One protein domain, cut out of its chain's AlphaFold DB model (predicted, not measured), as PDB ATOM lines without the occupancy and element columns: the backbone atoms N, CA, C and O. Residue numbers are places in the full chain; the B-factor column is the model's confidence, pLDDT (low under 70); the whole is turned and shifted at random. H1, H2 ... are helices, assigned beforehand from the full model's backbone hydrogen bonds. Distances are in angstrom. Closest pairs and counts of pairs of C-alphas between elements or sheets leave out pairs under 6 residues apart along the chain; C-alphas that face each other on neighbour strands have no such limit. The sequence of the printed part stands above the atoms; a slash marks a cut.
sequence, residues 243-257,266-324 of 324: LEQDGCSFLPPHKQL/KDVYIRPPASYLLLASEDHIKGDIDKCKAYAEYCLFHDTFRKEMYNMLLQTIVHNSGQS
ATOM      1  N   LEU A 243     213.986 335.562 266.910       92.00
ATOM      2  CA  LEU A 243     214.886 334.892 267.856       92.00
ATOM      3  C   LEU A 243     214.131 334.325 269.067       92.00
ATOM      4  O   LEU A 243     214.432 333.222 269.520       92.00
ATOM      5  N   GLU A 244     213.135 335.048 269.586       90.69
ATOM      6  CA  GLU A 244     212.269 334.562 270.670       90.69
ATOM      7  C   GLU A 244     211.433 333.345 270.242       90.69
ATOM      8  O   GLU A 244     211.302 332.386 271.005       90.69
ATOM      9  N   GLN A 245     210.913 333.341 269.009       90.25
ATOM     10  CA  GLN A 245     210.193 332.199 268.428       90.25
ATOM     11  C   GLN A 245     211.089 330.965 268.257       90.25
ATOM     12  O   GLN A 245     210.616 329.843 268.453       90.25
ATOM     13  N   ASP A 246     212.380 331.167 267.993       87.75
ATOM     14  CA  ASP A 246     213.389 330.105 267.919       87.75
ATOM     15  C   ASP A 246     213.861 329.615 269.307       87.75
ATOM     16  O   ASP A 246     214.676 328.697 269.415       87.75
ATOM     17  N   GLY A 247     213.312 330.174 270.394       84.19
ATOM     18  CA  GLY A 247     213.565 329.745 271.773       84.19
ATOM     19  C   GLY A 247     214.589 330.592 272.533       84.19
ATOM     20  O   GLY A 247     214.947 330.242 273.663       84.19
ATOM     21  N   CYS A 248     215.050 331.713 271.965       87.12
ATOM     22  CA  CYS A 248     215.849 332.682 272.711       87.12
ATOM     23  C   CYS A 248     214.980 333.381 273.764       87.12
ATOM     24  O   CYS A 248     213.786 333.601 273.584       87.12
ATOM     25  N   SER A 249     215.587 333.771 274.882       86.38
ATOM     26  CA  SER A 249     214.907 334.577 275.892       86.38
ATOM     27  C   SER A 249     215.774 335.765 276.259       86.38
ATOM     28  O   SER A 249     216.866 335.598 276.801       86.38
ATOM     29  N   PHE A 250     215.250 336.961 276.006       89.50
ATOM     30  CA  PHE A 250     215.854 338.235 276.402       89.50
ATOM     31  C   PHE A 250     215.327 338.721 277.759       89.50
ATOM     32  O   PHE A 250     215.340 339.914 278.062       89.50
ATOM     33  N   LEU A 251     214.834 337.784 278.577       84.62
ATOM     34  CA  LEU A 251     214.395 338.046 279.939       84.62
ATOM     35  C   LEU A 251     215.530 337.796 280.938       84.62
ATOM     36  O   LEU A 251     216.334 336.878 280.746       84.62
ATOM     37  N   PRO A 252     215.545 338.539 282.056       72.69
ATOM     38  CA  PRO A 252     216.449 338.281 283.168       72.69
ATOM     39  C   PRO A 252     216.351 336.822 283.644       72.69
ATOM     40  O   PRO A 252     215.240 336.291 283.715       72.69
ATOM     41  N   PRO A 253     217.460 336.186 284.070       68.62
ATOM     42  CA  PRO A 253     217.471 334.767 284.444       68.62
ATOM     43  C   PRO A 253     216.433 334.381 285.506       68.62
ATOM     44  O   PRO A 253     215.878 333.292 285.464       68.62
ATOM     45  N   HIS A 254     216.124 335.290 286.436       70.00
ATOM     46  CA  HIS A 254     215.150 335.075 287.511       70.00
ATOM     47  C   HIS A 254     213.678 335.197 287.066       70.00
ATOM     48  O   HIS A 254     212.782 334.874 287.841       70.00
ATOM     49  N   LYS A 255     213.418 335.681 285.844       69.50
ATOM     50  CA  LYS A 255     212.084 335.775 285.219       69.50
ATOM     51  C   LYS A 255     211.875 334.716 284.129       69.50
ATOM     52  O   LYS A 255     210.784 334.635 283.571       69.50
ATOM     53  N   GLN A 256     212.892 333.907 283.820       66.19
ATOM     54  CA  GLN A 256     212.733 332.754 282.939       66.19
ATOM     55  C   GLN A 256     211.982 331.664 283.715       66.19
ATOM     56  O   GLN A 256     212.557 331.007 284.578       66.19
ATOM     57  N   LEU A 257     210.682 331.506 283.447       57.47
ATOM     58  CA  LEU A 257     209.899 330.367 283.939       57.47
ATOM     59  C   LEU A 257     210.575 329.062 283.493       57.47
ATOM     60  O   LEU A 257     211.123 329.022 282.390       57.47
ATOM     61  N   LYS A 266     219.843 327.282 273.944       60.84
ATOM     62  CA  LYS A 266     219.758 328.644 274.480       60.84
ATOM     63  C   LYS A 266     221.046 329.382 274.140       60.84
ATOM     64  O   LYS A 266     221.958 329.451 274.964       60.84
ATOM     65  N   ASP A 267     221.124 329.907 272.926       74.19
ATOM     66  CA  ASP A 267     222.201 330.822 272.571       74.19
ATOM     67  C   ASP A 267     221.998 332.169 273.280       74.19
ATOM     68  O   ASP A 267     220.889 332.695 273.396       74.19
ATOM     69  N   VAL A 268     223.088 332.717 273.815       87.00
ATOM     70  CA  VAL A 268     223.078 333.998 274.530       87.00
ATOM     71  C   VAL A 268     223.383 335.113 273.534       87.00
ATOM     72  O   VAL A 268     224.535 335.298 273.130       87.00
ATOM     73  N   TYR A 269     222.360 335.883 273.160       93.06
ATOM     74  CA  TYR A 269     222.490 337.018 272.246       93.06
ATOM     75  C   TYR A 269     222.364 338.352 272.985       93.06
ATOM     76  O   TYR A 269     221.282 338.767 273.382       93.06
ATOM     77  N   ILE A 270     223.485 339.052 273.157       94.19
ATOM     78  CA  ILE A 270     223.550 340.333 273.879       94.19
ATOM     79  C   ILE A 270     223.302 341.503 272.928       94.19
ATOM     80  O   ILE A 270     222.722 342.513 273.321       94.19
ATOM     81  N   ARG A 271     223.742 341.402 271.668       95.25
ATOM     82  CA  ARG A 271     223.668 342.539 270.743       95.25
ATOM     83  C   ARG A 271     222.251 342.948 270.346       95.25
ATOM     84  O   ARG A 271     222.053 344.159 270.281       95.25
ATOM     85  N   PRO A 272     221.276 342.045 270.135       96.19
ATOM     86  CA  PRO A 272     219.910 342.466 269.835       96.19
ATOM     87  C   PRO A 272     219.291 343.359 270.927       96.19
ATOM     88  O   PRO A 272     218.937 344.499 270.612       96.19
ATOM     89  N   PRO A 273     219.243 342.956 272.218       95.81
ATOM     90  CA  PRO A 273     218.717 343.828 273.267       95.81
ATOM     91  C   PRO A 273     219.591 345.071 273.493       95.81
ATOM     92  O   PRO A 273     219.057 346.158 273.699       95.81
ATOM     93  N   ALA A 274     220.922 344.958 273.397       96.50
ATOM     94  CA  ALA A 274     221.821 346.106 273.540       96.50
ATOM     95  C   ALA A 274     221.606 347.174 272.454       96.50
ATOM     96  O   ALA A 274     221.631 348.367 272.749       96.50
ATOM     97  N   SER A 275     221.393 346.753 271.208       96.50
ATOM     98  CA  SER A 275     221.197 347.666 270.079       96.50
ATOM     99  C   SER A 275     219.800 348.277 270.094       96.50
ATOM    100  O   SER A 275     219.666 349.453 269.774       96.50
ATOM    101  N   TYR A 276     218.783 347.535 270.548       96.94
ATOM    102  CA  TYR A 276     217.456 348.097 270.821       96.94
ATOM    103  C   TYR A 276     217.543 349.245 271.836       96.94
ATOM    104  O   TYR A 276     217.005 350.320 271.594       96.94
ATOM    105  N   LEU A 277     218.269 349.049 272.946       97.25
ATOM    106  CA  LEU A 277     218.479 350.102 273.947       97.25
ATOM    107  C   LEU A 277     219.187 351.326 273.363       97.25
ATOM    108  O   LEU A 277     218.788 352.449 273.650       97.25
ATOM    109  N   LEU A 278     220.223 351.119 272.549       96.81
ATOM    110  CA  LEU A 278     220.946 352.221 271.920       96.81
ATOM    111  C   LEU A 278     220.030 353.035 270.999       96.81
ATOM    112  O   LEU A 278     219.885 354.238 271.197       96.81
ATOM    113  N   LEU A 279     219.350 352.367 270.065       96.44
ATOM    114  CA  LEU A 279     218.436 353.018 269.126       96.44
ATOM    115  C   LEU A 279     217.282 353.732 269.846       96.44
ATOM    116  O   LEU A 279     216.883 354.816 269.433       96.44
ATOM    117  N   ALA A 280     216.754 353.151 270.928       96.19
ATOM    118  CA  ALA A 280     215.693 353.774 271.715       96.19
ATOM    119  C   ALA A 280     216.192 354.999 272.495       96.19
ATOM    120  O   ALA A 280     215.453 355.962 272.654       96.19
ATOM    121  N   SER A 281     217.436 354.980 272.986       96.19
ATOM    122  CA  SER A 281     218.012 356.113 273.725       96.19
ATOM    123  C   SER A 281     218.311 357.332 272.849       96.19
ATOM    124  O   SER A 281     218.350 358.449 273.356       96.19
ATOM    125  N   GLU A 282     218.511 357.109 271.548       94.56
ATOM    126  CA  GLU A 282     218.752 358.146 270.538       94.56
ATOM    127  C   GLU A 282     217.461 358.535 269.787       94.56
ATOM    128  O   GLU A 282     217.519 359.209 268.762       94.56
ATOM    129  N   ASP A 283     216.292 358.101 270.281       93.50
ATOM    130  CA  ASP A 283     214.961 358.334 269.698       93.50
ATOM    131  C   ASP A 283     214.812 357.858 268.232       93.50
ATOM    132  O   ASP A 283     213.906 358.277 267.509       93.50
ATOM    133  N   HIS A 284     215.672 356.935 267.782       94.44
ATOM    134  CA  HIS A 284     215.584 356.308 266.457       94.44
ATOM    135  C   HIS A 284     214.464 355.266 266.373       94.44
ATOM    136  O   HIS A 284     213.932 355.011 265.293       94.44
ATOM    137  N   ILE A 285     214.104 354.666 267.511       95.38
ATOM    138  CA  ILE A 285     212.978 353.740 267.654       95.38
ATOM    139  C   ILE A 285     212.176 354.085 268.916       95.38
ATOM    140  O   ILE A 285     212.706 354.636 269.881       95.38
ATOM    141  N   LYS A 286     210.896 353.715 268.949       93.25
ATOM    142  CA  LYS A 286     210.051 353.808 270.143       93.25
ATOM    143  C   LYS A 286     210.366 352.645 271.083       93.25
ATOM    144  O   LYS A 286     210.046 351.489 270.791       93.25
ATOM    145  N   GLY A 287     210.989 352.961 272.215       86.88
ATOM    146  CA  GLY A 287     211.288 352.000 273.272       86.88
ATOM    147  C   GLY A 287     210.107 351.792 274.220       86.88
ATOM    148  O   GLY A 287     209.713 352.716 274.925       86.88
ATOM    149  N   ASP A 288     209.578 350.570 274.304       91.31
ATOM    150  CA  ASP A 288     208.694 350.195 275.417       91.31
ATOM    151  C   ASP A 288     209.514 350.174 276.717       91.31
ATOM    152  O   ASP A 288     210.537 349.489 276.804       91.31
ATOM    153  N   ILE A 289     209.093 350.943 277.725       92.38
ATOM    154  CA  ILE A 289     209.865 351.148 278.959       92.38
ATOM    155  C   ILE A 289     210.117 349.828 279.698       92.38
ATOM    156  O   ILE A 289     211.214 349.613 280.221       92.38
ATOM    157  N   ASP A 290     209.127 348.943 279.771       91.88
ATOM    158  CA  ASP A 290     209.253 347.698 280.527       91.88
ATOM    159  C   ASP A 290     210.103 346.677 279.766       91.88
ATOM    160  O   ASP A 290     210.944 346.001 280.370       91.88
ATOM    161  N   LYS A 291     209.993 346.661 278.433       92.69
ATOM    162  CA  LYS A 291     210.902 345.927 277.544       92.69
ATOM    163  C   LYS A 291     212.345 346.424 277.681       92.69
ATOM    164  O   LYS A 291     213.254 345.616 277.861       92.69
ATOM    165  N   CYS A 292     212.563 347.740 277.693       95.19
ATOM    166  CA  CYS A 292     213.888 348.339 277.870       95.19
ATOM    167  C   CYS A 292     214.504 347.970 279.225       95.19
ATOM    168  O   CYS A 292     215.676 347.600 279.288       95.19
ATOM    169  N   LYS A 293     213.729 348.000 280.317       94.31
ATOM    170  CA  LYS A 293     214.213 347.543 281.632       94.31
ATOM    171  C   LYS A 293     214.638 346.075 281.594       94.31
ATOM    172  O   LYS A 293     215.716 345.748 282.086       94.31
ATOM    173  N   ALA A 294     213.829 345.201 280.988       93.50
ATOM    174  CA  ALA A 294     214.155 343.781 280.864       93.50
ATOM    175  C   ALA A 294     215.440 343.554 280.049       93.50
ATOM    176  O   ALA A 294     216.303 342.781 280.466       93.50
ATOM    177  N   TYR A 295     215.608 344.276 278.939       95.31
ATOM    178  CA  TYR A 295     216.805 344.208 278.099       95.31
ATOM    179  C   TYR A 295     218.048 344.742 278.793       95.31
ATOM    180  O   TYR A 295     219.114 344.138 278.673       95.31
ATOM    181  N   ALA A 296     217.928 345.827 279.558       95.25
ATOM    182  CA  ALA A 296     219.034 346.348 280.347       95.25
ATOM    183  C   ALA A 296     219.454 345.342 281.428       95.25
ATOM    184  O   ALA A 296     220.637 345.026 281.533       95.25
ATOM    185  N   GLU A 297     218.503 344.773 282.176       94.00
ATOM    186  CA  GLU A 297     218.765 343.717 283.166       94.00
ATOM    187  C   GLU A 297     219.444 342.488 282.530       94.00
ATOM    188  O   GLU A 297     220.418 341.968 283.079       94.00
ATOM    189  N   TYR A 298     218.969 342.051 281.359       93.81
ATOM    190  CA  TYR A 298     219.564 340.951 280.597       93.81
ATOM    191  C   TYR A 298     221.009 341.259 280.173       93.81
ATOM    192  O   TYR A 298     221.918 340.464 280.424       93.81
ATOM    193  N   CYS A 299     221.244 342.432 279.580       94.75
ATOM    194  CA  CYS A 299     222.574 342.847 279.137       94.75
ATOM    195  C   CYS A 299     223.545 342.987 280.314       94.75
ATOM    196  O   CYS A 299     224.669 342.515 280.228       94.75
ATOM    197  N   LEU A 300     223.106 343.559 281.439       93.44
ATOM    198  CA  LEU A 300     223.916 343.700 282.654       93.44
ATOM    199  C   LEU A 300     224.354 342.351 283.239       93.44
ATOM    200  O   LEU A 300     225.428 342.261 283.834       93.44
ATOM    201  N   PHE A 301     223.525 341.315 283.093       91.81
ATOM    202  CA  PHE A 301     223.851 339.970 283.558       91.81
ATOM    203  C   PHE A 301     224.908 339.293 282.672       91.81
ATOM    204  O   PHE A 301     225.814 338.640 283.190       91.81
ATOM    205  N   HIS A 302     224.808 339.455 281.350       90.94
ATOM    206  CA  HIS A 302     225.659 338.752 280.382       90.94
ATOM    207  C   HIS A 302     226.895 339.546 279.914       90.94
ATOM    208  O   HIS A 302     227.884 338.937 279.510       90.94
ATOM    209  N   ASP A 303     226.878 340.876 279.999       91.31
ATOM    210  CA  ASP A 303     227.979 341.781 279.652       91.31
ATOM    211  C   ASP A 303     228.255 342.757 280.802       91.31
ATOM    212  O   ASP A 303     227.772 343.891 280.861       91.31
ATOM    213  N   THR A 304     229.089 342.300 281.734       89.12
ATOM    214  CA  THR A 304     229.524 343.116 282.874       89.12
ATOM    215  C   THR A 304     230.554 344.180 282.493       89.12
ATOM    216  O   THR A 304     230.779 345.099 283.278       89.12
ATOM    217  N   PHE A 305     231.161 344.095 281.303       93.00
ATOM    218  CA  PHE A 305     232.174 345.048 280.851       93.00
ATOM    219  C   PHE A 305     231.552 346.390 280.451       93.00
ATOM    220  O   PHE A 305     232.164 347.433 280.654       93.00
ATOM    221  N   ARG A 306     230.328 346.377 279.908       94.31
ATOM    222  CA  ARG A 306     229.611 347.586 279.457       94.31
ATOM    223  C   ARG A 306     228.513 348.037 280.426       94.31
ATOM    224  O   ARG A 306     227.529 348.654 280.021       94.31
ATOM    225  N   LYS A 307     228.673 347.751 281.718       93.44
ATOM    226  CA  LYS A 307     227.659 348.009 282.750       93.44
ATOM    227  C   LYS A 307     227.194 349.469 282.788       93.44
ATOM    228  O   LYS A 307     225.995 349.744 282.830       93.44
ATOM    229  N   GLU A 308     228.131 350.409 282.793       95.12
ATOM    230  CA  GLU A 308     227.851 351.846 282.848       95.12
ATOM    231  C   GLU A 308     227.083 352.309 281.610       95.12
ATOM    232  O   GLU A 308     226.158 353.109 281.731       95.12
ATOM    233  N   MET A 309     227.414 351.749 280.442       96.06
ATOM    234  CA  MET A 309     226.728 352.035 279.186       96.06
ATOM    235  C   MET A 309     225.252 351.641 279.279       96.06
ATOM    236  O   MET A 309     224.396 352.490 279.076       96.06
ATOM    237  N   TYR A 310     224.927 350.401 279.664       96.69
ATOM    238  CA  TYR A 310     223.525 349.962 279.746       96.69
ATOM    239  C   TYR A 310     222.691 350.780 280.736       96.69
ATOM    240  O   TYR A 310     221.537 351.099 280.451       96.69
ATOM    241  N   ASN A 311     223.277 351.161 281.875       95.00
ATOM    242  CA  ASN A 311     222.599 352.026 282.841       95.00
ATOM    243  C   ASN A 311     222.333 353.422 282.266       95.00
ATOM    244  O   ASN A 311     221.240 353.953 282.446       95.00
ATOM    245  N   MET A 312     223.310 354.002 281.565       96.62
ATOM    246  CA  MET A 312     223.179 355.312 280.925       96.62
ATOM    247  C   MET A 312     222.125 355.302 279.808       96.62
ATOM    248  O   MET A 312     221.284 356.201 279.764       96.62
ATOM    249  N   LEU A 313     222.096 354.256 278.974       96.69
ATOM    250  CA  LEU A 313     221.072 354.088 277.936       96.69
ATOM    251  C   LEU A 313     219.667 354.021 278.553       96.69
ATOM    252  O   LEU A 313     218.782 354.776 278.157       96.69
ATOM    253  N   LEU A 314     219.468 353.185 279.580       95.81
ATOM    254  CA  LEU A 314     218.168 353.057 280.245       95.81
ATOM    255  C   LEU A 314     217.718 354.367 280.910       95.81
ATOM    256  O   LEU A 314     216.548 354.731 280.819       95.81
ATOM    257  N   GLN A 315     218.632 355.082 281.571       95.19
ATOM    258  CA  GLN A 315     218.332 356.386 282.172       95.19
ATOM    259  C   GLN A 315     217.882 357.404 281.124       95.19
ATOM    260  O   GLN A 315     216.910 358.118 281.361       95.19
ATOM    261  N   THR A 316     218.551 357.432 279.971       95.50
ATOM    262  CA  THR A 316     218.208 358.320 278.852       95.50
ATOM    263  C   THR A 316     216.809 358.009 278.320       95.50
ATOM    264  O   THR A 316     215.970 358.900 278.255       95.50
ATOM    265  N   ILE A 317     216.493 356.732 278.079       94.94
ATOM    266  CA  ILE A 317     215.164 356.301 277.604       94.94
ATOM    267  C   ILE A 317     214.049 356.711 278.581       94.94
ATOM    268  O   ILE A 317     213.016 357.248 278.176       94.94
ATOM    269  N   VAL A 318     214.244 356.466 279.884       92.25
ATOM    270  CA  VAL A 318     213.266 356.839 280.923       92.25
ATOM    271  C   VAL A 318     213.093 358.355 281.000       92.25
ATOM    272  O   VAL A 318     211.977 358.833 281.201       92.25
ATOM    273  N   HIS A 319     214.177 359.115 280.830       90.38
ATOM    274  CA  HIS A 319     214.127 360.571 280.811       90.38
ATOM    275  C   HIS A 319     213.329 361.099 279.612       90.38
ATOM    276  O   HIS A 319     212.409 361.891 279.816       90.38
ATOM    277  N   ASN A 320     213.614 360.611 278.399       87.81
ATOM    278  CA  ASN A 320     212.925 361.020 277.169       87.81
ATOM    279  C   ASN A 320     211.423 360.685 277.225       87.81
ATOM    280  O   ASN A 320     210.572 361.504 276.875       87.81
ATOM    281  N   SER A 321     211.084 359.512 277.770       80.19
ATOM    282  CA  SER A 321     209.692 359.070 277.930       80.19
ATOM    283  C   SER A 321     208.897 359.920 278.926       80.19
ATOM    284  O   SER A 321     207.679 360.010 278.823       80.19
ATOM    285  N   GLY A 322     209.564 360.528 279.914       69.88
ATOM    286  CA  GLY A 322     208.936 361.397 280.913       69.88
ATOM    287  C   GLY A 322     208.720 362.843 280.454       69.88
ATOM    288  O   GLY A 322     208.069 363.606 281.165       69.88
ATOM    289  N   GLN A 323     209.283 363.228 279.305       58.72
ATOM    290  CA  GLN A 323     209.140 364.559 278.700       58.72
ATOM    291  C   GLN A 323     208.137 364.607 277.537       58.72
ATOM    292  O   GLN A 323     207.800 365.706 277.094       58.72
ATOM    293  N   SER A 324     207.690 363.445 277.048       51.16
ATOM    294  CA  SER A 324     206.764 363.280 275.912       51.16
ATOM    295  C   SER A 324     205.296 363.315 276.340       51.16
ATOM    296  O   SER A 324     204.469 363.843 275.565       51.16
TER     297      SER A 324
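AT A GLANCE: This is residues 243 to 257 and 266 to 324 of the 324 residues of the protein "Geranylgeranyl transferase type-2 subunit alpha" of Giardia intestinalis (strain ATCC 50803 / WB clone C6) (UniProt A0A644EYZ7). H3 and H2 lie side by side as an antiparallel helical hairpin, and H1 crosses one face of this pair, making a small three-helix bundle. The stretch of residues 243 to 257, with no named element, lies beyond H2 on the side away from H3. The 74 printed residues include three named helices, in the order H1, H2, H3, and no named strand; the class is all helix. The whole is compact, with a radius of gyration of the C-alphas of 12.1 A and spans of 37 by 27 by 20 A.

IN THESE COORDINATES: The longest helix, H3, holds residues 307 to 321 and measures 21.6 A, from C-alpha 307 at (227.659, 348.009, 282.750) to C-alpha 321 at (209.692, 359.070, 277.930). H2, residues 289 to 302, measures 20.1 A. H1, residues 271 to 281, measures 15.0 A and begins at C-alpha 271, (223.668, 342.539, 270.743).

HOW THE PARTS SIT: The bundle is up and down, each helix running against the one before it in the chain. H3 touches H2 at a shallow tilt of 2 degrees, opposite ways; their closest C-alphas, of Lys 307 and Leu 300, are 5.7 A apart. H1 touches H3 at a steep tilt of 42 degrees, the same way, with the closest C-alphas, of Ser 281 and Ile 317, 4.8 A apart. H1 and H2, also a helical hairpin, touch at a steep tilt of 44 degrees, opposite ways; the closest C-alphas, of Pro 273 and Tyr 295, are 5.2 A apart. In H1, H2 and H3 every O i to N i+4 pair is within hydrogen-bond range.

THE WHOLE: The two C-alphas farthest apart, of Lys 266 and Gln 323, are 37.7 A apart. Residues 258 to 265 are not printed, and C-alphas 257 and 266 stand 13.8 A apart across this cut. The link from H2 to H3 is tight, that from H1 to H2 short. Mean pLDDT of the printed part is 88.8; residues 253, 255 to 257, 266 and 322 to 324 are under 70.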